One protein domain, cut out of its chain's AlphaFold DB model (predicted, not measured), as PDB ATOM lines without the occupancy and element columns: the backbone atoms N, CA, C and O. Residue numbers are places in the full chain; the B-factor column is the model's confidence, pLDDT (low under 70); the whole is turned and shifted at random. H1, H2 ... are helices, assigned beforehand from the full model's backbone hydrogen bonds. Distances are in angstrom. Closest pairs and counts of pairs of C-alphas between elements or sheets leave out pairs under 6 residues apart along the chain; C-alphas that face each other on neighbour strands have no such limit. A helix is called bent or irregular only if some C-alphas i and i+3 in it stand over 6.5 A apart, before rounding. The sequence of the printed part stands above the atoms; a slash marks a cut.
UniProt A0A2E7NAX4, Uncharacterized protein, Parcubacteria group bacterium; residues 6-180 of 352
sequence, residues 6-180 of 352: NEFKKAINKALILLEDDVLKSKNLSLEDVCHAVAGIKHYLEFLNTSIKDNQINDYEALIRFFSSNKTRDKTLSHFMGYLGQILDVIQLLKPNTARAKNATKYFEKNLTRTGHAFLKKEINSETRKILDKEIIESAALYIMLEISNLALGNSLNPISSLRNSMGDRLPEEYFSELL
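Overview. This is residues 6 to 180 of the 352 residues of an uncharacterized protein of Parcubacteria group bacterium (UniProt A0A2E7NAX4). One long helix, H9, runs through the middle, with H6 side by side with it, H7 and H11 packed slantwise on it, and H3 and H5 packed near its last residues, where H3 crosses it. H1 lies beside H3 and crosses H6; H8 and H4 lie toward opposite ends of the longest axis. The printed part has 175 residues with eleven named helices, H1 to H11 in chain order, and no named strand: all helix, with mostly crossed packing. It is compact, with a radius of gyration of the C-alphas of 17.3 A and spans of 55 by 36 by 29 A.

Arrangement. Begin with H9, residues 126 to 153, the hub, which touches six helices. Its residues 137 to 148 touch H6, residues 84 to 94, at a shallow tilt of 14 degrees, opposite ways; the closest C-alphas, Val 90 and Ala 141, are 4.9 A apart. Its residues 132 to 144 touch H11, residues 172 to 180, closest at C-alphas Ala 140 and Pro 172, 5.1 A. H7, residues 99 to 114, touches H9 with residues 101 to 105 alone, closest at C-alphas Thr 105 and Asp 133, 5.9 A. Look next at H3, residues 31 to 54: its residues 37 to 41 touch H9, about perpendicular at 83 degrees, C-alphas Ala 37 and Ser 149 closest at 5.2 A. H5, residues 75 to 81, touches H9 closest at C-alphas His 79 and Ala 152, 5.3 A. H10, residues 158 to 167, only just touches H9, with 3 pairs of C-alphas within 8 A, Glu 147 and Ile 160 closest at 6.5 A. H1, residues 6 to 17, touches H6 about perpendicular at 90 degrees, closest at C-alphas Ala 11 and Ile 91, 5.4 A. H2, residues 21 to 26, touches H3 only at the corner, and only just, with 3 pairs. H4, residues 60 to 69, and H8, residues 118 to 123, touch no helix. O i to N i+4 pairs are within hydrogen-bond range throughout H1, H2, H4, H5, H6, H9, H10 and H11, in 18 of 20 in H3, 10 of 12 in H7 and 0 of 2 in H8, where 3 of 3 O i to N i+3 pairs are.

Along the chain. Find C-alpha 126 at (166.300, 120.573, 202.994); from there H9 runs 40.8 A to C-alpha 153 at (151.221, 156.689, 191.334). H3, 31.3 A long, has a kink of 40 degrees near residue 38 and is irregular, C-alphas 33 and 36 being 8.1 A apart.

Size, cuts and confidence. C-alphas Arg 73 and Glu 123, the farthest apart, are 55.6 A apart. The printed part has no cut, and its links are tight. Residues 122 to 128, of which 126 to 128 belong to H9, stand free. Look for pLDDT under 70 at residues 70 to 73 and 155 to 159.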
ATOM      1  N   ASN A   6     149.889 139.920 214.984       83.81
ATOM      2  CA  ASN A   6     151.336 139.892 215.184       83.81
ATOM      3  C   ASN A   6     152.074 139.293 213.983       83.81
ATOM      4  O   ASN A   6     153.126 139.793 213.588       83.81
ATOM      5  N   GLU A   7     151.528 138.246 213.364       84.69
ATOM      6  CA  GLU A   7     152.078 137.729 212.108       84.69
ATOM      7  C   GLU A   7     151.883 138.720 210.957       84.69
ATOM      8  O   GLU A   7     152.747 138.811 210.088       84.69
ATOM      9  N   PHE A   8     150.787 139.486 210.975       85.56
ATOM     10  CA  PHE A   8     150.548 140.571 210.025       85.56
ATOM     11  C   PHE A   8     151.626 141.665 210.136       85.56
ATOM     12  O   PHE A   8     152.275 141.981 209.143       85.56
ATOM     13  N   LYS A   9     151.917 142.146 211.355       87.00
ATOM     14  CA  LYS A   9     153.017 143.093 211.638       87.00
ATOM     15  C   LYS A   9     154.373 142.565 211.152       87.00
ATOM     16  O   LYS A   9     155.124 143.274 210.489       87.00
ATOM     17  N   LYS A  10     154.680 141.291 211.428       90.56
ATOM     18  CA  LYS A  10     155.923 140.649 210.958       90.56
ATOM     19  C   LYS A  10     156.017 140.619 209.432       90.56
ATOM     20  O   LYS A  10     157.098 140.832 208.893       90.56
ATOM     21  N   ALA A  11     154.913 140.349 208.740       92.00
ATOM     22  CA  ALA A  11     154.877 140.352 207.283       92.00
ATOM     23  C   ALA A  11     155.042 141.765 206.694       92.00
ATOM     24  O   ALA A  11     155.743 141.895 205.696       92.00
ATOM     25  N   ILE A  12     154.503 142.814 207.334       92.69
ATOM     26  CA  ILE A  12     154.771 144.211 206.941       92.69
ATOM     27  C   ILE A  12     156.265 144.525 207.058       92.69
ATOM     28  O   ILE A  12     156.856 145.039 206.116       92.69
ATOM     29  N   ASN A  13     156.901 144.161 208.173       93.94
ATOM     30  CA  ASN A  13     158.340 144.393 208.343       93.94
ATOM     31  C   ASN A  13     159.169 143.657 207.282       93.94
ATOM     32  O   ASN A  13     160.118 144.217 206.748       93.94
ATOM     33  N   LYS A  14     158.793 142.422 206.926       95.75
ATOM     34  CA  LYS A  14     159.431 141.714 205.806       95.75
ATOM     35  C   LYS A  14     159.226 142.438 204.477       95.75
ATOM     36  O   LYS A  14     160.168 142.537 203.707       95.75
ATOM     37  N   ALA A  15     158.022 142.940 204.213       96.19
ATOM     38  CA  ALA A  15     157.731 143.708 203.008       96.19
ATOM     39  C   ALA A  15     158.601 144.977 202.920       96.19
ATOM     40  O   ALA A  15     159.126 145.273 201.852       96.19
ATOM     41  N   LEU A  16     158.827 145.666 204.045       95.88
ATOM     42  CA  LEU A  16     159.737 146.813 204.126       95.88
ATOM     43  C   LEU A  16     161.192 146.437 203.811       95.88
ATOM     44  O   LEU A  16     161.832 147.144 203.041       95.88
ATOM     45  N   ILE A  17     161.687 145.311 204.339       96.56
ATOM     46  CA  ILE A  17     163.044 144.806 204.048       96.56
ATOM     47  C   ILE A  17     163.214 144.505 202.553       96.56
ATOM     48  O   ILE A  17     164.244 144.806 201.964       96.56
ATOM     49  N   LEU A  18     162.189 143.956 201.894       96.25
ATOM     50  CA  LEU A  18     162.253 143.676 200.453       96.25
ATOM     51  C   LEU A  18     162.381 144.932 199.579       96.25
ATOM     52  O   LEU A  18     162.732 144.822 198.406       96.25
ATOM     53  N   LEU A  19     162.082 146.103 200.140       95.25
ATOM     54  CA  LEU A  19     162.186 147.404 199.491       95.25
ATOM     55  C   LEU A  19     163.518 148.113 199.801       95.25
ATOM     56  O   LEU A  19     163.676 149.277 199.437       95.25
ATOM     57  N   GLU A  20     164.458 147.450 200.482       95.44
ATOM     58  CA  GLU A  20     165.799 147.980 200.737       95.44
ATOM     59  C   GLU A  20     166.676 147.953 199.474       95.44
ATOM     60  O   GLU A  20     166.534 147.106 198.584       95.44
ATOM     61  N   ASP A  21     167.588 148.922 199.382       94.44
ATOM     62  CA  ASP A  21     168.389 149.188 198.187       94.44
ATOM     63  C   ASP A  21     169.239 147.992 197.740       94.44
ATOM     64  O   ASP A  21     169.422 147.765 196.543       94.44
ATOM     65  N   ASP A  22     169.793 147.240 198.687       93.69
ATOM     66  CA  ASP A  22     170.601 146.048 198.437       93.69
ATOM     67  C   ASP A  22     169.753 144.908 197.853       93.69
ATOM     68  O   ASP A  22     170.166 144.261 196.882       93.69
ATOM     69  N   VAL A  23     168.532 144.717 198.364       93.50
ATOM     70  CA  VAL A  23     167.571 143.754 197.820       93.50
ATOM     71  C   VAL A  23     167.191 144.147 196.397       93.50
ATOM     72  O   VAL A  23     167.327 143.318 195.493       93.50
ATOM     73  N   LEU A  24     166.807 145.406 196.164       92.44
ATOM     74  CA  LEU A  24     166.423 145.923 194.844       92.44
ATOM     75  C   LEU A  24     167.553 145.778 193.815       92.44
ATOM     76  O   LEU A  24     167.336 145.238 192.724       92.44
ATOM     77  N   LYS A  25     168.778 146.179 194.178       90.81
ATOM     78  CA  LYS A  25     169.971 146.003 193.332       90.81
ATOM     79  C   LYS A  25     170.198 144.536 192.993       90.81
ATOM     80  O   LYS A  25     170.495 144.209 191.846       90.81
ATOM     81  N   SER A  26     169.987 143.635 193.952       89.88
ATOM     82  CA  SER A  26     170.152 142.198 193.721       89.88
ATOM     83  C   SER A  26     169.125 141.584 192.760       89.88
ATOM     84  O   SER A  26     169.357 140.494 192.246       89.88
ATOM     85  N   LYS A  27     168.020 142.289 192.476       89.69
ATOM     86  CA  LYS A  27     167.000 141.928 191.471       89.69
ATOM     87  C   LYS A  27     167.225 142.634 190.126       89.69
ATOM     88  O   LYS A  27     166.354 142.607 189.251       89.69
ATOM     89  N   ASN A  28     168.399 143.252 189.957       88.38
ATOM     90  CA  ASN A  28     168.807 144.045 188.798       88.38
ATOM     91  C   ASN A  28     167.883 145.247 188.520       88.38
ATOM     92  O   ASN A  28     167.598 145.583 187.369       88.38
ATOM     93  N   LEU A  29     167.388 145.892 189.578       88.00
ATOM     94  CA  LEU A  29     166.635 147.141 189.479       88.00
ATOM     95  C   LEU A  29     167.574 148.332 189.700       88.00
ATOM     96  O   LEU A  29     168.348 148.353 190.657       88.00
ATOM     97  N   SER A  30     167.497 149.333 188.819       87.00
ATOM     98  CA  SER A  30     168.151 150.623 189.060       87.00
ATOM     99  C   SER A  30     167.368 151.372 190.129       87.00
ATOM    100  O   SER A  30     166.151 151.502 190.002       87.00
ATOM    101  N   LEU A  31     168.052 151.887 191.153       88.06
ATOM    102  CA  LEU A  31     167.402 152.690 192.191       88.06
ATOM    103  C   LEU A  31     166.759 153.946 191.600       88.06
ATOM    104  O   LEU A  31     165.671 154.310 192.020       88.06
ATOM    105  N   GLU A  32     167.376 154.554 190.586       85.88
ATOM    106  CA  GLU A  32     166.800 155.698 189.868       85.88
ATOM    107  C   GLU A  32     165.492 155.324 189.159       85.88
ATOM    108  O   GLU A  32     164.540 156.098 189.181       85.88
ATOM    109  N   ASP A  33     165.413 154.111 188.592       79.75
ATOM    110  CA  ASP A  33     164.217 153.644 187.880       79.75
ATOM    111  C   ASP A  33     163.040 153.414 188.846       79.75
ATOM    112  O   ASP A  33     161.888 153.499 188.427       79.75
ATOM    113  N   VAL A  34     163.301 153.077 190.118       85.81
ATOM    114  CA  VAL A  34     162.262 152.622 191.065       85.81
ATOM    115  C   VAL A  34     162.079 153.507 192.300       85.81
ATOM    116  O   VAL A  34     161.141 153.263 193.057       85.81
ATOM    117  N   CYS A  35     162.909 154.533 192.517       84.38
ATOM    118  CA  CYS A  35     162.950 155.304 193.769       84.38
ATOM    119  C   CYS A  35     161.590 155.883 194.168       84.38
ATOM    120  O   CYS A  35     161.160 155.717 195.308       84.38
ATOM    121  N   HIS A  36     160.873 156.507 193.230       81.44
ATOM    122  CA  HIS A  36     159.567 157.109 193.500       81.44
ATOM    123  C   HIS A  36     158.503 156.065 193.834       81.44
ATOM    124  O   HIS A  36     157.677 156.284 194.720       81.44
ATOM    125  N   ALA A  37     158.540 154.920 193.150       82.62
ATOM    126  CA  ALA A  37     157.617 153.832 193.421       82.62
ATOM    127  C   ALA A  37     157.882 153.221 194.805       82.62
ATOM    128  O   ALA A  37     156.999 153.131 195.656       82.62
ATOM    129  N   VAL A  38     159.144 152.892 195.074       90.12
ATOM    130  CA  VAL A  38     159.573 152.324 196.353       90.12
ATOM    131  C   VAL A  38     159.252 153.267 197.513       90.12
ATOM    132  O   VAL A  38     158.684 152.818 198.505       90.12
ATOM    133  N   ALA A  39     159.529 154.567 197.383       89.56
ATOM    134  CA  ALA A  39     159.256 155.546 198.433       89.56
ATOM    135  C   ALA A  39     157.766 155.609 198.807       89.56
ATOM    136  O   ALA A  39     157.434 155.608 199.992       89.56
ATOM    137  N   GLY A  40     156.865 155.612 197.817       87.81
ATOM    138  CA  GLY A  40     155.423 155.688 198.059       87.81
ATOM    139  C   GLY A  40     154.879 154.471 198.811       87.81
ATOM    140  O   GLY A  40     154.221 154.622 199.843       87.81
ATOM    141  N   ILE A  41     155.183 153.260 198.331       91.81
ATOM    142  CA  ILE A  41     154.706 152.033 198.988       91.81
ATOM    143  C   ILE A  41     155.378 151.823 200.350       91.81
ATOM    144  O   ILE A  41     154.714 151.401 201.296       91.81
ATOM    145  N   LYS A  42     156.663 152.175 200.489       93.38
ATOM    146  CA  LYS A  42     157.383 152.118 201.766       93.38
ATOM    147  C   LYS A  42     156.737 153.038 202.799       93.38
ATOM    148  O   LYS A  42     156.411 152.576 203.889       93.38
ATOM    149  N   HIS A  43     156.442 154.283 202.419       90.62
ATOM    150  CA  HIS A  43     155.752 155.234 203.286       90.62
ATOM    151  C   HIS A  43     154.376 154.715 203.736       90.62
ATOM    152  O   HIS A  43     154.033 154.794 204.914       90.62
ATOM    153  N   TYR A  44     153.604 154.112 202.824       90.50
ATOM    154  CA  TYR A  44     152.314 153.510 203.173       90.50
ATOM    155  C   TYR A  44     152.455 152.341 204.162       90.50
ATOM    156  O   TYR A  44     151.698 152.250 205.131       90.50
ATOM    157  N   LEU A  45     153.424 151.447 203.950       92.75
ATOM    158  CA  LEU A  45     153.679 150.311 204.841       92.75
ATOM    159  C   LEU A  45     154.166 150.761 206.230       92.75
ATOM    160  O   LEU A  45     153.745 150.194 207.239       92.75
ATOM    161  N   GLU A  46     155.003 151.796 206.299       92.56
ATOM    162  CA  GLU A  46     155.447 152.422 207.552       92.56
ATOM    163  C   GLU A  46     154.286 153.086 208.300       92.56
ATOM    164  O   GLU A  46     154.137 152.884 209.511       92.56
ATOM    165  N   PHE A  47     153.426 153.817 207.582       89.25
ATOM    166  CA  PHE A  47     152.195 154.385 208.132       89.25
ATOM    167  C   PHE A  47     151.294 153.290 208.706       89.25
ATOM    168  O   PHE A  47     150.804 153.419 209.830       89.25
ATOM    169  N   LEU A  48     151.105 152.191 207.971       87.38
ATOM    170  CA  LEU A  48     150.302 151.060 208.421       87.38
ATOM    171  C   LEU A  48     150.883 150.435 209.695       87.38
ATOM    172  O   LEU A  48     150.159 150.214 210.662       87.38
ATOM    173  N   ASN A  49     152.191 150.186 209.722       88.44
ATOM    174  CA  ASN A  49     152.861 149.585 210.873       88.44
ATOM    175  C   ASN A  49     152.755 150.468 212.128       88.44
ATOM    176  O   ASN A  49     152.386 149.988 213.203       88.44
ATOM    177  N   THR A  50     153.021 151.766 211.966       88.25
ATOM    178  CA  THR A  50     152.922 152.779 213.027       88.25
ATOM    179  C   THR A  50     151.489 152.893 213.535       88.25
ATOM    180  O   THR A  50     151.250 152.780 214.732       88.25
ATOM    181  N   SER A  51     150.510 152.968 212.631       84.81
ATOM    182  CA  SER A  51     149.088 153.040 212.980       84.81
ATOM    183  C   SER A  51     148.632 151.857 213.832       84.81
ATOM    184  O   SER A  51     147.930 152.044 214.825       84.81
ATOM    185  N   ILE A  52     149.053 150.637 213.488       86.44
ATOM    186  CA  ILE A  52     148.699 149.433 214.252       86.44
ATOM    187  C   ILE A  52     149.347 149.451 215.640       86.44
ATOM    188  O   ILE A  52     148.740 148.989 216.607       86.44
ATOM    189  N   LYS A  53     150.574 149.969 215.750       86.81
ATOM    190  CA  LYS A  53     151.294 150.074 217.022       86.81
ATOM    191  C   LYS A  53     150.672 151.134 217.934       86.81
ATOM    192  O   LYS A  53     150.321 150.809 219.065       86.81
ATOM    193  N   ASP A  54     150.499 152.350 217.434       88.44
ATOM    194  CA  ASP A  54     150.089 153.512 218.228       88.44
ATOM    195  C   ASP A  54     148.632 153.410 218.688       88.44
ATOM    196  O   ASP A  54     148.300 153.803 219.804       88.44
ATOM    197  N   ASN A  55     147.769 152.797 217.872       84.94
ATOM    198  CA  ASN A  55     146.360 152.572 218.206       84.94
ATOM    199  C   ASN A  55     146.115 151.222 218.902       84.94
ATOM    200  O   ASN A  55     144.965 150.813 219.047       84.94
ATOM    201  N   GLN A  56     147.179 150.508 219.298       87.12
ATOM    202  CA  GLN A  56     147.106 149.219 219.998       87.12
ATOM    203  C   GLN A  56     146.179 148.201 219.306       87.12
ATOM    204  O   GLN A  56     145.422 147.471 219.946       87.12
ATOM    205  N   ILE A  57     146.231 148.153 217.973       85.88
ATOM    206  CA  ILE A  57     145.374 147.277 217.175       85.88
ATOM    207  C   ILE A  57     145.839 145.829 217.375       85.88
ATOM    208  O   ILE A  57     146.950 145.445 216.977       85.88
ATOM    209  N   ASN A  58     144.971 145.038 218.009       85.25
ATOM    210  CA  ASN A  58     145.255 143.671 218.453       85.25
ATOM    211  C   ASN A  58     144.542 142.591 217.620       85.25
ATOM    212  O   ASN A  58     144.908 141.416 217.681       85.25
ATOM    213  N   ASP A  59     143.581 142.985 216.786       85.06
ATOM    214  CA  ASP A  59     142.817 142.099 215.913       85.06
ATOM    215  C   ASP A  59     142.437 142.792 214.590       85.06
ATOM    216  O   ASP A  59     142.708 143.975 214.366       85.06
ATOM    217  N   TYR A  60     141.849 142.021 213.673       79.62
ATOM    218  CA  TYR A  60     141.442 142.519 212.358       79.62
ATOM    219  C   TYR A  60     140.204 143.413 212.406       79.62
ATOM    220  O   TYR A  60     140.044 144.254 211.525       79.62
ATOM    221  N   GLU A  61     139.334 143.254 213.402       83.19
ATOM    222  CA  GLU A  61     138.133 144.074 213.517       83.19
ATOM    223  C   GLU A  61     138.510 145.511 213.892       83.19
ATOM    224  O   GLU A  61     138.065 146.459 213.245       83.19
ATOM    225  N   ALA A  62     139.420 145.676 214.851       84.81
ATOM    226  CA  ALA A  62     140.024 146.951 215.205       84.81
ATOM    227  C   ALA A  62     140.762 147.586 214.014       84.81
ATOM    228  O   ALA A  62     140.636 148.791 213.791       84.81
ATOM    229  N   LEU A  63     141.465 146.788 213.200       81.31
ATOM    230  CA  LEU A  63     142.125 147.273 211.983       81.31
ATOM    231  C   LEU A  63     141.122 147.802 210.946       81.31
ATOM    232  O   LEU A  63     141.308 148.887 210.396       81.31
ATOM    233  N   ILE A  64     140.040 147.062 210.698       79.69
ATOM    234  CA  ILE A  64     138.981 147.471 209.767       79.69
ATOM    235  C   ILE A  64     138.277 148.733 210.272       79.69
ATOM    236  O   ILE A  64     138.056 149.662 209.491       79.69
ATOM    237  N   ARG A  65     137.955 148.803 211.572       82.31
ATOM    238  CA  ARG A  65     137.357 149.997 212.187       82.31
ATOM    239  C   ARG A  65     138.270 151.210 212.032       82.31
ATOM    240  O   ARG A  65     137.789 152.248 211.592       82.31
ATOM    241  N   PHE A  66     139.570 151.056 212.294       82.94
ATOM    242  CA  PHE A  66     140.567 152.116 212.121       82.94
ATOM    243  C   PHE A  66     140.590 152.665 210.689       82.94
ATOM    244  O   PHE A  66     140.575 153.881 210.497       82.94
ATOM    245  N   PHE A  67     140.591 151.793 209.678       76.56
ATOM    246  CA  PHE A  67     140.544 152.231 208.282       76.56
ATOM    247  C   PHE A  67     139.208 152.875 207.905       76.56
ATOM    248  O   PHE A  67     139.187 153.836 207.144       76.56
ATOM    249  N   SER A  68     138.101 152.384 208.462       75.25
ATOM    250  CA  SER A  68     136.760 152.915 208.192       75.25
ATOM    251  C   SER A  68     136.539 154.295 208.821       75.25
ATOM    252  O   SER A  68     135.825 155.123 208.258       75.25
ATOM    253  N   SER A  69     137.151 154.561 209.980       76.50
ATOM    254  CA  SER A  69     137.064 155.852 210.673       76.50
ATOM    255  C   SER A  69     138.047 156.892 210.136       76.50
ATOM    256  O   SER A  69     137.796 158.092 210.247       76.50
ATOM    257  N   ASN A  70     139.168 156.458 209.552       67.75
ATOM    258  CA  ASN A  70     140.171 157.365 209.013       67.75
ATOM    259  C   ASN A  70     139.881 157.728 207.559       67.75
ATOM    260  O   ASN A  70     140.252 157.021 206.626       67.75
ATOM    261  N   LYS A  71     139.324 158.924 207.356       61.03
ATOM    262  CA  LYS A  71     139.480 159.627 206.079       61.03
ATOM    263  C   LYS A  71     140.923 160.124 205.989       61.03
ATOM    264  O   LYS A  71     141.233 161.212 206.475       61.03
ATOM    265  N   THR A  72     141.814 159.335 205.393       61.88
ATOM    266  CA  THR A  72     143.177 159.788 205.084       61.88
ATOM    267  C   THR A  72     143.104 161.022 204.187       61.88
ATOM    268  O   THR A  72     142.664 160.937 203.043       61.88
ATOM    269  N   ARG A  73     143.513 162.183 204.719       59.47
ATOM    270  CA  ARG A  73     143.637 163.436 203.949       59.47
ATOM    271  C   ARG A  73     144.833 163.412 202.993       59.47
ATOM    272  O   ARG A  73     144.875 164.199 202.056       59.47
ATOM    273  N   ASP A  74     145.784 162.509 203.229       73.06
ATOM    274  CA  ASP A  74     146.915 162.277 202.341       73.06
ATOM    275  C   ASP A  74     146.460 161.525 201.082       73.06
ATOM    276  O   ASP A  74     145.975 160.388 201.139       73.06
ATOM    277  N   LYS A  75     146.622 162.184 199.933       74.12
ATOM    278  CA  LYS A  75     146.242 161.663 198.618       74.12
ATOM    279  C   LYS A  75     147.027 160.399 198.248       74.12
ATOM    280  O   LYS A  75     146.446 159.480 197.677       74.12
ATOM    281  N   THR A  76     148.305 160.325 198.613       71.44
ATOM    282  CA  THR A  76     149.173 159.170 198.352       71.44
ATOM    283  C   THR A  76     148.685 157.960 199.137       71.44
ATOM    284  O   THR A  76     148.456 156.902 198.555       71.44
ATOM    285  N   LEU A  77     148.432 158.120 200.441       78.25
ATOM    286  CA  LEU A  77     147.902 157.031 201.275       78.25
ATOM    287  C   LEU A  77     146.518 156.569 200.795       78.25
ATOM    288  O   LEU A  77     146.241 155.370 200.781       78.25
ATOM    289  N   SER A  78     145.674 157.508 200.358       79.44
ATOM    290  CA  SER A  78     144.356 157.212 199.786       79.44
ATOM    291  C   SER A  78     144.452 156.361 198.514       79.44
ATOM    292  O   SER A  78     143.720 155.380 198.375       79.44
ATOM    293  N   HIS A  79     145.399 156.659 197.615       84.25
ATOM    294  CA  HIS A  79     145.624 155.836 196.423       84.25
ATOM    295  C   HIS A  79     146.026 154.402 196.788       84.25
ATOM    296  O   HIS A  79     145.447 153.457 196.256       84.25
ATOM    297  N   PHE A  80     146.965 154.217 197.724       85.25
ATOM    298  CA  PHE A  80     147.388 152.881 198.165       85.25
ATOM    299  C   PHE A  80     146.290 152.115 198.913       85.25
ATOM    300  O   PHE A  80     146.222 150.891 198.802       85.25
ATOM    301  N   MET A  81     145.379 152.811 199.601       81.38
ATOM    302  CA  MET A  81     144.202 152.189 200.215       81.38
ATOM    303  C   MET A  81     143.315 151.480 199.182       81.38
ATOM    304  O   MET A  81     142.786 150.405 199.460       81.38
ATOM    305  N   GLY A  82     143.216 152.029 197.965       81.75
ATOM    306  CA  GLY A  82     142.521 151.389 196.841       81.75
ATOM    307  C   GLY A  82     143.109 150.032 196.432       81.75
ATOM    308  O   GLY A  82     142.418 149.229 195.812       81.75
ATOM    309  N   TYR A  83     144.348 149.738 196.837       87.12
ATOM    310  CA  TYR A  83     145.065 148.495 196.547       87.12
ATOM    311  C   TYR A  83     145.255 147.600 197.779       87.12
ATOM    312  O   TYR A  83     146.025 146.637 197.733       87.12
ATOM    313  N   LEU A  84     144.530 147.856 198.876       82.56
ATOM    314  CA  LEU A  84     144.654 147.091 200.121       82.56
ATOM    315  C   LEU A  84     144.502 145.576 199.907       82.56
ATOM    316  O   LEU A  84     145.214 144.801 200.537       82.56
ATOM    317  N   GLY A  85     143.640 145.139 198.980       84.25
ATOM    318  CA  GLY A  85     143.506 143.721 198.622       84.25
ATOM    319  C   GLY A  85     144.817 143.092 198.126       84.25
ATOM    320  O   GLY A  85     145.206 142.028 198.602       84.25
ATOM    321  N   GLN A  86     145.554 143.775 197.247       88.94
ATOM    322  CA  GLN A  86     146.846 143.288 196.743       88.94
ATOM    323  C   GLN A  86     147.966 143.427 197.789       88.94
ATOM    324  O   GLN A  86     148.891 142.619 197.836       88.94
ATOM    325  N   ILE A  87     147.878 144.410 198.686       88.12
ATOM    326  CA  ILE A  87     148.792 144.499 199.835       88.12
ATOM    327  C   ILE A  87     148.559 143.314 200.781       88.12
ATOM    328  O   ILE A  87     149.509 142.677 201.232       88.12
ATOM    329  N   LEU A  88     147.302 142.946 201.037       86.88
ATOM    330  CA  LEU A  88     146.958 141.753 201.811       86.88
ATOM    331  C   LEU A  88     147.463 140.472 201.142       86.88
ATOM    332  O   LEU A  88     147.878 139.548 201.841       86.88
ATOM    333  N   ASP A  89     147.484 140.421 199.815       90.31
ATOM    334  CA  ASP A  89     148.073 139.317 199.061       90.31
ATOM    335  C   ASP A  89     149.584 139.175 199.289       90.31
ATOM    336  O   ASP A  89     150.064 138.063 199.529       90.31
ATOM    337  N   VAL A  90     150.324 140.290 199.300       93.31
ATOM    338  CA  VAL A  90     151.752 140.322 199.671       93.31
ATOM    339  C   VAL A  90     151.948 139.775 201.083       93.31
ATOM    340  O   VAL A  90     152.789 138.902 201.314       93.31
ATOM    341  N   ILE A  91     151.129 140.228 202.031       90.88
ATOM    342  CA  ILE A  91     151.187 139.747 203.414       90.88
ATOM    343  C   ILE A  91     150.886 138.248 203.497       90.88
ATOM    344  O   ILE A  91     151.545 137.519 204.247       90.88
ATOM    345  N   GLN A  92     149.923 137.763 202.710       90.38
ATOM    346  CA  GLN A  92     149.631 136.340 202.651       90.38
ATOM    347  C   GLN A  92     150.817 135.544 202.106       90.38
ATOM    348  O   GLN A  92     151.134 134.510 202.685       90.38
ATOM    349  N   LEU A  93     151.501 136.013 201.061       92.62
ATOM    350  CA  LEU A  93     152.701 135.357 200.528       92.62
ATOM    351  C   LEU A  93     153.832 135.279 201.563       92.62
ATOM    352  O   LEU A  93     154.387 134.207 201.786       92.62
ATOM    353  N   LEU A  94     154.147 136.386 202.242       93.62
ATOM    354  CA  LEU A  94     155.292 136.476 203.165       93.62
ATOM    355  C   LEU A  94     155.112 135.696 204.478       93.62
ATOM    356  O   LEU A  94     156.073 135.494 205.240       93.62
ATOM    357  N   LYS A  95     153.885 135.247 204.757       88.94
ATOM    358  CA  LYS A  95     153.561 134.421 205.916       88.94
ATOM    359  C   LYS A  95     153.611 132.926 205.547       88.94
ATOM    360  O   LYS A  95     152.779 132.463 204.771       88.94
ATOM    361  N   PRO A  96     154.459 132.113 206.209       77.94
ATOM    362  CA  PRO A  96     154.743 130.730 205.797       77.94
ATOM    363  C   PRO A  96     153.545 129.763 205.869       77.94
ATOM    364  O   PRO A  96     153.546 128.726 205.213       77.94
ATOM    365  N   ASN A  97     152.505 130.083 206.646       83.00
ATOM    366  CA  ASN A  97     151.391 129.167 206.919       83.00
ATOM    367  C   ASN A  97     150.096 129.466 206.150       83.00
ATOM    368  O   ASN A  97     149.088 128.789 206.377       83.00
ATOM    369  N   THR A  98     150.090 130.458 205.263       87.50
ATOM    370  CA  THR A  98     148.888 130.811 204.494       87.50
ATOM    371  C   THR A  98     148.652 129.842 203.341       87.50
ATOM    372  O   THR A  98     149.562 129.154 202.876       87.50
ATOM    373  N   ALA A  99     147.410 129.802 202.850       87.50
ATOM    374  CA  ALA A  99     147.085 129.050 201.644       87.50
ATOM    375  C   ALA A  99     147.909 129.542 200.444       87.50
ATOM    376  O   ALA A  99     148.408 128.723 199.681       87.50
ATOM    377  N   ARG A 100     148.113 130.862 200.319       89.12
ATOM    378  CA  ARG A 100     148.872 131.451 199.214       89.12
ATOM    379  C   ARG A 100     150.352 131.061 199.238       89.12
ATOM    380  O   ARG A 100     150.840 130.544 198.240       89.12
ATOM    381  N   ALA A 101     151.031 131.181 200.382       89.50
ATOM    382  CA  ALA A 101     152.427 130.755 200.526       89.50
ATOM    383  C   ALA A 101     152.599 129.243 200.290       89.50
ATOM    384  O   ALA A 101     153.497 128.815 199.569       89.50
ATOM    385  N   LYS A 102     151.687 128.420 200.828       90.12
ATOM    386  CA  LYS A 102     151.683 126.965 200.589       90.12
ATOM    387  C   LYS A 102     151.412 126.606 199.128       90.12
ATOM    388  O   LYS A 102     151.895 125.583 198.656       90.12
ATOM    389  N   ASN A 103     150.614 127.395 198.413       89.94
ATOM    390  CA  ASN A 103     150.354 127.167 196.995       89.94
ATOM    391  C   ASN A 103     151.536 127.606 196.123       89.94
ATOM    392  O   ASN A 103     151.845 126.903 195.163       89.94
ATOM    393  N   ALA A 104     152.241 128.682 196.490       88.00
ATOM    394  CA  ALA A 104     153.471 129.103 195.821       88.00
ATOM    395  C   ALA A 104     154.495 127.955 195.752       88.00
ATOM    396  O   ALA A 104     154.970 127.606 194.674       88.00
ATOM    397  N   THR A 105     154.738 127.266 196.872       84.62
ATOM    398  CA  THR A 105     155.673 126.124 196.914       84.62
ATOM    399  C   THR A 105     155.158 124.886 196.167       84.62
ATOM    400  O   THR A 105     155.942 124.099 195.631       84.62
ATOM    401  N   LYS A 106     153.833 124.709 196.049       91.06
ATOM    402  CA  LYS A 106     153.240 123.648 195.212       91.06
ATOM    403  C   LYS A 106     153.434 123.898 193.717       91.06
ATOM    404  O   LYS A 106     153.558 122.925 192.971       91.06
ATOM    405  N   TYR A 107     153.474 125.152 193.256       91.62
ATOM    406  CA  TYR A 107     153.722 125.445 191.839       91.62
ATOM    407  C   TYR A 107     155.099 124.965 191.396       91.62
ATOM    408  O   TYR A 107     155.220 124.381 190.320       91.62
ATOM    409  N   PHE A 108     156.113 125.115 192.247       89.81
ATOM    410  CA  PHE A 108     157.443 124.572 191.994       89.81
ATOM    411  C   PHE A 108     157.405 123.053 191.752       89.81
ATOM    412  O   PHE A 108     157.912 122.557 190.745       89.81
ATOM    413  N   GLU A 109     156.708 122.304 192.609       89.12
ATOM    414  CA  GLU A 109     156.540 120.855 192.443       89.12
ATOM    415  C   GLU A 109     155.752 120.477 191.187       89.12
ATOM    416  O   GLU A 109     156.135 119.559 190.456       89.12
ATOM    417  N   LYS A 110     154.675 121.209 190.900       92.12
ATOM    418  CA  LYS A 110     153.883 121.030 189.682       92.12
ATOM    419  C   LYS A 110     154.740 121.255 188.434       92.12
ATOM    420  O   LYS A 110     154.622 120.496 187.473       92.12
ATOM    421  N   ASN A 111     155.628 122.248 188.457       91.69
ATOM    422  CA  ASN A 111     156.531 122.551 187.350       91.69
ATOM    423  C   ASN A 111     157.568 121.449 187.124       91.69
ATOM    424  O   ASN A 111     157.774 121.064 185.972       91.69
ATOM    425  N   LEU A 112     158.156 120.894 188.188       92.56
ATOM    426  CA  LEU A 112     159.056 119.739 188.083       92.56
ATOM    427  C   LEU A 112     158.322 118.482 187.604       92.56
ATOM    428  O   LEU A 112     158.818 117.769 186.740       92.56
ATOM    429  N   THR A 113     157.112 118.233 188.106       93.38
ATOM    430  CA  THR A 113     156.280 117.098 187.673       93.38
ATOM    431  C   THR A 113     155.925 117.211 186.193       93.38
ATOM    432  O   THR A 113     156.033 116.242 185.446       93.38
ATOM    433  N   ARG A 114     155.578 118.417 185.725       92.44
ATOM    434  CA  ARG A 114     155.285 118.685 184.310       92.44
ATOM    435  C   ARG A 114     156.440 118.283 183.396       92.44
ATOM    436  O   ARG A 114     156.178 117.763 182.314       92.44
ATOM    437  N   THR A 115     157.683 118.509 183.819       93.00
ATOM    438  CA  THR A 115     158.877 118.130 183.053       93.00
ATOM    439  C   THR A 115     159.408 116.736 183.390       93.00
ATOM    440  O   THR A 115     160.408 116.336 182.807       93.00
ATOM    441  N   GLY A 116     158.791 115.995 184.315       94.56
ATOM    442  CA  GLY A 116     159.274 114.689 184.782       94.56
ATOM    443  C   GLY A 116     160.490 114.746 185.718       94.56
ATOM    444  O   GLY A 116     161.129 113.739 185.976       94.56
ATOM    445  N   HIS A 117     160.855 115.914 186.239       95.62
ATOM    446  CA  HIS A 117     162.059 116.106 187.062       95.62
ATOM    447  C   HIS A 117     161.765 116.102 188.572       95.62
ATOM    448  O   HIS A 117     162.614 116.464 189.380       95.62
ATOM    449  N   ALA A 118     160.556 115.715 188.993       93.19
ATOM    450  CA  ALA A 118     160.180 115.719 190.409       93.19
ATOM    451  C   ALA A 118     161.025 114.753 191.264       93.19
ATOM    452  O   ALA A 118     161.231 115.017 192.450       93.19
ATOM    453  N   PHE A 119     161.550 113.671 190.672       91.75
ATOM    454  CA  PHE A 119     162.401 112.697 191.367       91.75
ATOM    455  C   PHE A 119     163.705 113.318 191.897       91.75
ATOM    456  O   PHE A 119     164.180 112.911 192.957       91.75
ATOM    457  N   LEU A 120     164.212 114.361 191.230       91.81
ATOM    458  CA  LEU A 120     165.425 115.083 191.615       91.81
ATOM    459  C   LEU A 120     165.306 115.786 192.974       91.81
ATOM    460  O   LEU A 120     166.308 116.132 193.584       91.81
ATOM    461  N   LYS A 121     164.094 115.953 193.523       87.69
ATOM    462  CA  LYS A 121     163.913 116.466 194.894       87.69
ATOM    463  C   LYS A 121     164.625 115.631 195.956       87.69
ATOM    464  O   LYS A 121     164.917 116.159 197.024       87.69
ATOM    465  N   LYS A 122     164.860 114.344 195.686       87.75
ATOM    466  CA  LYS A 122     165.600 113.452 196.585       87.75
ATOM    467  C   LYS A 122     167.107 113.732 196.587       87.75
ATOM    468  O   LYS A 122     167.784 113.262 197.488       87.75
ATOM    469  N   GLU A 123     167.594 114.486 195.606       85.38
ATOM    470  CA  GLU A 123     169.016 114.765 195.396       85.38
ATOM    471  C   GLU A 123     169.467 116.060 196.104       85.38
ATOM    472  O   GLU A 123     170.655 116.351 196.136       85.38
ATOM    473  N   ILE A 124     168.552 116.841 196.704       79.94
ATOM    474  CA  ILE A 124     168.906 118.061 197.453       79.94
ATOM    475  C   ILE A 124     168.636 117.936 198.949       79.94
ATOM    476  O   ILE A 124     167.682 117.295 199.394       79.94
ATOM    477  N   ASN A 125     169.441 118.647 199.737       79.06
ATOM    478  CA  ASN A 125     169.174 118.815 201.156       79.06
ATOM    479  C   ASN A 125     167.987 119.775 201.397       79.06
ATOM    480  O   ASN A 125     167.560 120.548 200.533       79.06
ATOM    481  N   SER A 126     167.443 119.740 202.613       80.50
ATOM    482  CA  SER A 126     166.300 120.573 202.994       80.50
ATOM    483  C   SER A 126     166.587 122.076 202.968       80.50
ATOM    484  O   SER A 126     165.644 122.859 202.900       80.50
ATOM    485  N   GLU A 127     167.850 122.487 203.069       83.06
ATOM    486  CA  GLU A 127     168.231 123.896 203.157       83.06
ATOM    487  C   GLU A 127     168.174 124.578 201.789       83.06
ATOM    488  O   GLU A 127     167.510 125.605 201.651       83.06
ATOM    489  N   THR A 128     168.718 123.943 200.746       79.94
ATOM    490  CA  THR A 128     168.596 124.418 199.357       79.94
ATOM    491  C   THR A 128     167.131 124.610 198.965       79.94
ATOM    492  O   THR A 128     166.761 125.620 198.367       79.94
ATOM    493  N   ARG A 129     166.251 123.690 199.384       82.50
ATOM    494  CA  ARG A 129     164.807 123.815 199.145       82.50
ATOM    495  C   ARG A 129     164.211 125.069 199.785       82.50
ATOM    496  O   ARG A 129     163.433 125.763 199.135       82.50
ATOM    497  N   LYS A 130     164.562 125.368 201.041       87.06
ATOM    498  CA  LYS A 130     164.058 126.566 201.732       87.06
ATOM    499  C   LYS A 130     164.508 127.846 201.039       87.06
ATOM    500  O   LYS A 130     163.724 128.788 200.983       87.06
ATOM    501  N   ILE A 131     165.734 127.879 200.515       88.19
ATOM    502  CA  ILE A 131     166.262 129.032 199.775       88.19
ATOM    503  C   ILE A 131     165.431 129.279 198.510       88.19
ATOM    504  O   ILE A 131     165.003 130.407 198.280       88.19
ATOM    505  N   LEU A 132     165.127 128.229 197.738       87.31
ATOM    506  CA  LEU A 132     164.301 128.343 196.530       87.31
ATOM    507  C   LEU A 132     162.864 128.782 196.849       87.31
ATOM    508  O   LEU A 132     162.338 129.700 196.221       87.31
ATOM    509  N   ASP A 133     162.238 128.163 197.854       89.12
ATOM    510  CA  ASP A 133     160.882 128.523 198.285       89.12
ATOM    511  C   ASP A 133     160.829 129.990 198.760       89.12
ATOM    512  O   ASP A 133     159.897 130.727 198.427       89.12
ATOM    513  N   LYS A 134     161.854 130.434 199.500       92.62
ATOM    514  CA  LYS A 134     162.004 131.823 199.950       92.62
ATOM    515  C   LYS A 134     162.135 132.778 198.764       92.62
ATOM    516  O   LYS A 134     161.420 133.775 198.725       92.62
ATOM    517  N   GLU A 135     162.976 132.455 197.787       93.69
ATOM    518  CA  GLU A 135     163.207 133.292 196.608       93.69
ATOM    519  C   GLU A 135     161.934 133.487 195.762       93.69
ATOM    520  O   GLU A 135     161.673 134.603 195.303       93.69
ATOM    521  N   ILE A 136     161.096 132.448 195.611       93.75
ATOM    522  CA  ILE A 136     159.782 132.554 194.941       93.75
ATOM    523  C   ILE A 136     158.880 133.526 195.697       93.75
ATOM    524  O   ILE A 136     158.300 134.432 195.098       93.75
ATOM    525  N   ILE A 137     158.751 133.323 197.010       94.88
ATOM    526  CA  ILE A 137     157.847 134.099 197.862       94.88
ATOM    527  C   ILE A 137     158.259 135.573 197.885       94.88
ATOM    528  O   ILE A 137     157.422 136.449 197.669       94.88
ATOM    529  N   GLU A 138     159.538 135.849 198.125       95.75
ATOM    530  CA  GLU A 138     160.063 137.208 198.250       95.75
ATOM    531  C   GLU A 138     160.019 137.958 196.920       95.75
ATOM    532  O   GLU A 138     159.621 139.123 196.884       95.75
ATOM    533  N   SER A 139     160.325 137.289 195.808       95.00
ATOM    534  CA  SER A 139     160.237 137.917 194.486       95.00
ATOM    535  C   SER A 139     158.792 138.158 194.056       95.00
ATOM    536  O   SER A 139     158.489 139.220 193.522       95.00
ATOM    537  N   ALA A 140     157.869 137.230 194.326       95.19
ATOM    538  CA  ALA A 140     156.444 137.443 194.061       95.19
ATOM    539  C   ALA A 140     155.896 138.628 194.872       95.19
ATOM    540  O   ALA A 140     155.224 139.498 194.321       95.19
ATOM    541  N   ALA A 141     156.238 138.697 196.160       96.00
ATOM    542  CA  ALA A 141     155.865 139.800 197.038       96.00
ATOM    543  C   ALA A 141     156.413 141.146 196.543       96.00
ATOM    544  O   ALA A 141     155.651 142.104 196.406       96.00
ATOM    545  N   LEU A 142     157.712 141.215 196.233       95.56
ATOM    546  CA  LEU A 142     158.342 142.431 195.723       95.56
ATOM    547  C   LEU A 142     157.726 142.877 194.394       95.56
ATOM    548  O   LEU A 142     157.431 144.057 194.223       95.56
ATOM    549  N   TYR A 143     157.477 141.940 193.477       94.12
ATOM    550  CA  TYR A 143     156.831 142.242 192.204       94.12
ATOM    551  C   TYR A 143     155.463 142.903 192.404       94.12
ATOM    552  O   TYR A 143     155.211 143.964 191.835       94.12
ATOM    553  N   ILE A 144     154.606 142.314 193.247       93.62
ATOM    554  CA  ILE A 144     153.265 142.846 193.514       93.62
ATOM    555  C   ILE A 144     153.356 144.247 194.134       93.62
ATOM    556  O   ILE A 144     152.608 145.134 193.737       93.62
ATOM    557  N   MET A 145     154.291 144.490 195.061       94.19
ATOM    558  CA  MET A 145     154.478 145.827 195.646       94.19
ATOM    559  C   MET A 145     154.886 146.877 194.607       94.19
ATOM    560  O   MET A 145     154.356 147.991 194.619       94.19
ATOM    561  N   LEU A 146     155.791 146.529 193.690       91.62
ATOM    562  CA  LEU A 146     156.197 147.424 192.605       91.62
ATOM    563  C   LEU A 146     155.052 147.660 191.607       91.62
ATOM    564  O   LEU A 146     154.881 148.785 191.144       91.62
ATOM    565  N   GLU A 147     154.238 146.641 191.314       90.25
ATOM    566  CA  GLU A 147     153.039 146.751 190.470       90.25
ATOM    567  C   GLU A 147     151.990 147.678 191.102       90.25
ATOM    568  O   GLU A 147     151.548 148.627 190.455       90.25
ATOM    569  N   ILE A 148     151.660 147.477 192.384       90.62
ATOM    570  CA  ILE A 148     150.750 148.353 193.140       90.62
ATOM    571  C   ILE A 148     151.251 149.790 193.098       90.62
ATOM    572  O   ILE A 148     150.493 150.707 192.791       90.62
ATOM    573  N   SER A 149     152.536 150.000 193.391       88.38
ATOM    574  CA  SER A 149     153.084 151.347 193.392       88.38
ATOM    575  C   SER A 149     153.073 151.987 192.011       88.38
ATOM    576  O   SER A 149     152.881 153.200 191.916       88.38
ATOM    577  N   ASN A 150     153.285 151.203 190.957       85.62
ATOM    578  CA  ASN A 150     153.204 151.696 189.594       85.62
ATOM    579  C   ASN A 150     151.795 152.218 189.283       85.62
ATOM    580  O   ASN A 150     151.642 153.321 188.764       85.62
ATOM    581  N   LEU A 151     150.774 151.446 189.661       85.31
ATOM    582  CA  LEU A 151     149.371 151.774 189.420       85.31
ATOM    583  C   LEU A 151     148.872 152.928 190.305       85.31
ATOM    584  O   LEU A 151     148.190 153.824 189.816       85.31
ATOM    585  N   ALA A 152     149.230 152.943 191.592       85.00
ATOM    586  CA  ALA A 152     148.795 153.964 192.549       85.00
ATOM    587  C   ALA A 152     149.351 155.363 192.246       85.00
ATOM    588  O   ALA A 152     148.711 156.370 192.557       85.00
ATOM    589  N   LEU A 153     150.541 155.431 191.646       80.88
ATOM    590  CA  LEU A 153     151.221 156.689 191.334       80.88
ATOM    591  C   LEU A 153     151.137 157.070 189.850       80.88
ATOM    592  O   LEU A 153     151.619 158.135 189.478       80.88
ATOM    593  N   GLY A 154     150.527 156.233 189.002       71.69
ATOM    594  CA  GLY A 154     150.455 156.471 187.557       71.69
ATOM    595  C   GLY A 154     151.823 156.444 186.867       71.69
ATOM    596  O   GLY A 154     152.006 157.078 185.829       71.69
ATOM    597  N   ASN A 155     152.792 155.731 187.444       67.44
ATOM    598  CA  ASN A 155     154.117 155.592 186.859       67.44
ATOM    599  C   ASN A 155     154.079 154.604 185.680       67.44
ATOM    600  O   ASN A 155     153.216 153.727 185.587       67.44
ATOM    601  N   SER A 156     155.043 154.729 184.768       60.47
ATOM    602  CA  SER A 156     155.337 153.690 183.777       60.47
ATOM    603  C   SER A 156     156.687 153.052 184.097       60.47
ATOM    604  O   SER A 156     157.705 153.306 183.459       60.47
ATOM    605  N   LEU A 157     156.716 152.202 185.122       61.22
ATOM    606  CA  LEU A 157     157.861 151.341 185.400       61.22
ATOM    607  C   LEU A 157     157.984 150.304 184.278       61.22
ATOM    608  O   LEU A 157     157.452 149.194 184.349       61.22
ATOM    609  N   ASN A 158     158.731 150.671 183.240       60.75
ATOM    610  CA  ASN A 158     159.018 149.846 182.069       60.75
ATOM    611  C   ASN A 158     159.402 148.375 182.396       60.75
ATOM    612  O   ASN A 158     158.855 147.471 181.751       60.75
ATOM    613  N   PRO A 159     160.244 148.067 183.414       63.44
ATOM    614  CA  PRO A 159     160.563 146.672 183.734       63.44
ATOM    615  C   PRO A 159     159.368 145.867 184.279       63.44
ATOM    616  O   PRO A 159     159.229 144.693 183.937       63.44
ATOM    617  N   ILE A 160     158.466 146.477 185.055       75.75
ATOM    618  CA  ILE A 160     157.307 145.782 185.643       75.75
ATOM    619  C   ILE A 160     156.262 145.458 184.575       75.75
ATOM    620  O   ILE A 160     155.769 144.329 184.525       75.75
ATOM    621  N   SER A 161     155.988 146.402 183.673       72.38
ATOM    622  CA  SER A 161     155.062 146.200 182.553       72.38
ATOM    623  C   SER A 161     155.569 145.140 181.570       72.38
ATOM    624  O   SER A 161     154.806 144.288 181.115       72.38
ATOM    625  N   SER A 162     156.874 145.131 181.280       74.62
ATOM    626  CA  SER A 162     157.492 144.118 180.412       74.62
ATOM    627  C   SER A 162     157.397 142.711 181.011       74.62
ATOM    628  O   SER A 162     157.068 141.744 180.312       74.62
ATOM    629  N   LEU A 163     157.645 142.591 182.318       81.62
ATOM    630  CA  LEU A 163     157.497 141.326 183.029       81.62
ATOM    631  C   LEU A 163     156.024 140.896 183.083       81.62
ATOM    632  O   LEU A 163     155.732 139.740 182.789       81.62
ATOM    633  N   ARG A 164     155.088 141.827 183.329       82.56
ATOM    634  CA  ARG A 164     153.638 141.560 183.302       82.56
ATOM    635  C   ARG A 164     153.197 140.942 181.978       82.56
ATOM    636  O   ARG A 164     152.542 139.902 181.977       82.56
ATOM    637  N   ASN A 165     153.618 141.535 180.863       81.88
ATOM    638  CA  ASN A 165     153.304 141.037 179.523       81.88
ATOM    639  C   ASN A 165     153.838 139.615 179.286       81.88
ATOM    640  O   ASN A 165     153.212 138.825 178.586       81.88
ATOM    641  N   SER A 166     154.978 139.272 179.893       81.44
ATOM    642  CA  SER A 166     155.565 137.929 179.806       81.44
ATOM    643  C   SER A 166     154.830 136.904 180.683       81.44
ATOM    644  O   SER A 166     154.732 135.723 180.337       81.44
ATOM    645  N   MET A 167     154.303 137.338 181.830       87.25
ATOM    646  CA  MET A 167     153.550 136.478 182.743       87.25
ATOM    647  C   MET A 167     152.138 136.170 182.232       87.25
ATOM    648  O   MET A 167     151.693 135.027 182.372       87.25
ATOM    649  N   GLY A 168     151.468 137.146 181.609       87.56
ATOM    650  CA  GLY A 168     150.069 137.042 181.189       87.56
ATOM    651  C   GLY A 168     149.121 137.018 182.391       87.56
ATOM    652  O   GLY A 168     149.261 137.824 183.310       87.56
ATOM    653  N   ASP A 169     148.187 136.064 182.402       86.81
ATOM    654  CA  ASP A 169     147.184 135.907 183.473       86.81
ATOM    655  C   ASP A 169     147.694 135.122 184.693       86.81
ATOM    656  O   ASP A 169     146.964 134.912 185.663       86.81
ATOM    657  N   ARG A 170     148.943 134.649 184.650       88.75
ATOM    658  CA  ARG A 170     149.535 133.850 185.726       88.75
ATOM    659  C   ARG A 170     149.802 134.694 186.965       88.75
ATOM    660  O   ARG A 170     150.159 135.867 186.877       88.75
ATOM    661  N   LEU A 171     149.720 134.047 188.126       91.94
ATOM    662  CA  LEU A 171     150.200 134.643 189.369       91.94
ATOM    663  C   LEU A 171     151.737 134.770 189.338       91.94
ATOM    664  O   LEU A 171     152.400 133.878 188.793       91.94
ATOM    665  N   PRO A 172     152.329 135.812 189.954       93.19
ATOM    666  CA  PRO A 172     153.784 135.979 189.992       93.19
ATOM    667  C   PRO A 172     154.511 134.757 190.561       93.19
ATOM    668  O   PRO A 172     155.491 134.291 189.983       93.19
ATOM    669  N   GLU A 173     153.992 134.167 191.641       94.12
ATOM    670  CA  GLU A 173     154.556 132.958 192.241       94.12
ATOM    671  C   GLU A 173     154.510 131.731 191.314       94.12
ATOM    672  O   GLU A 173     155.403 130.887 191.379       94.12
ATOM    673  N   GLU A 174     153.519 131.623 190.425       93.31
ATOM    674  CA  GLU A 174     153.434 130.538 189.438       93.31
ATOM    675  C   GLU A 174     154.500 130.713 188.352       93.31
ATOM    676  O   GLU A 174     155.208 129.759 188.015       93.31
ATOM    677  N   TYR A 175     154.642 131.939 187.841       92.12
ATOM    678  CA  TYR A 175     155.649 132.277 186.839       92.12
ATOM    679  C   TYR A 175     157.072 132.088 187.372       92.12
ATOM    680  O   TYR A 175     157.884 131.394 186.762       92.12
ATOM    681  N   PHE A 176     157.371 132.647 188.543       92.75
ATOM    682  CA  PHE A 176     158.690 132.541 189.158       92.75
ATOM    683  C   PHE A 176     159.044 131.103 189.546       92.75
ATOM    684  O   PHE A 176     160.188 130.684 189.369       92.75
ATOM    685  N   SER A 177     158.059 130.300 189.956       92.62
ATOM    686  CA  SER A 177     158.267 128.865 190.175       92.62
ATOM    687  C   SER A 177     158.710 128.117 188.912       92.62
ATOM    688  O   SER A 177     159.347 127.070 189.018       92.62
ATOM    689  N   GLU A 178     158.346 128.581 187.711       89.38
ATOM    690  CA  GLU A 178     158.767 127.950 186.451       89.38
ATOM    691  C   GLU A 178     160.253 128.202 186.167       89.38
ATOM    692  O   GLU A 178     160.952 127.268 185.753       89.38
ATOM    693  N   LEU A 179     160.715 129.429 186.450       87.62
ATOM    694  CA  LEU A 179     162.118 129.841 186.350       87.62
ATOM    695  C   LEU A 179     162.987 129.056 187.336       87.62
ATOM    696  O   LEU A 179     163.929 128.388 186.916       87.62
ATOM    697  N   LEU A 180     162.615 129.031 188.621       89.88
ATOM    698  CA  LEU A 180     163.400 128.328 189.643       89.88
ATOM    699  C   LEU A 180     163.437 126.820 189.419       89.88
ATOM    700  O   LEU A 180     164.432 126.180 189.740       89.88
TER     701      LEU A 180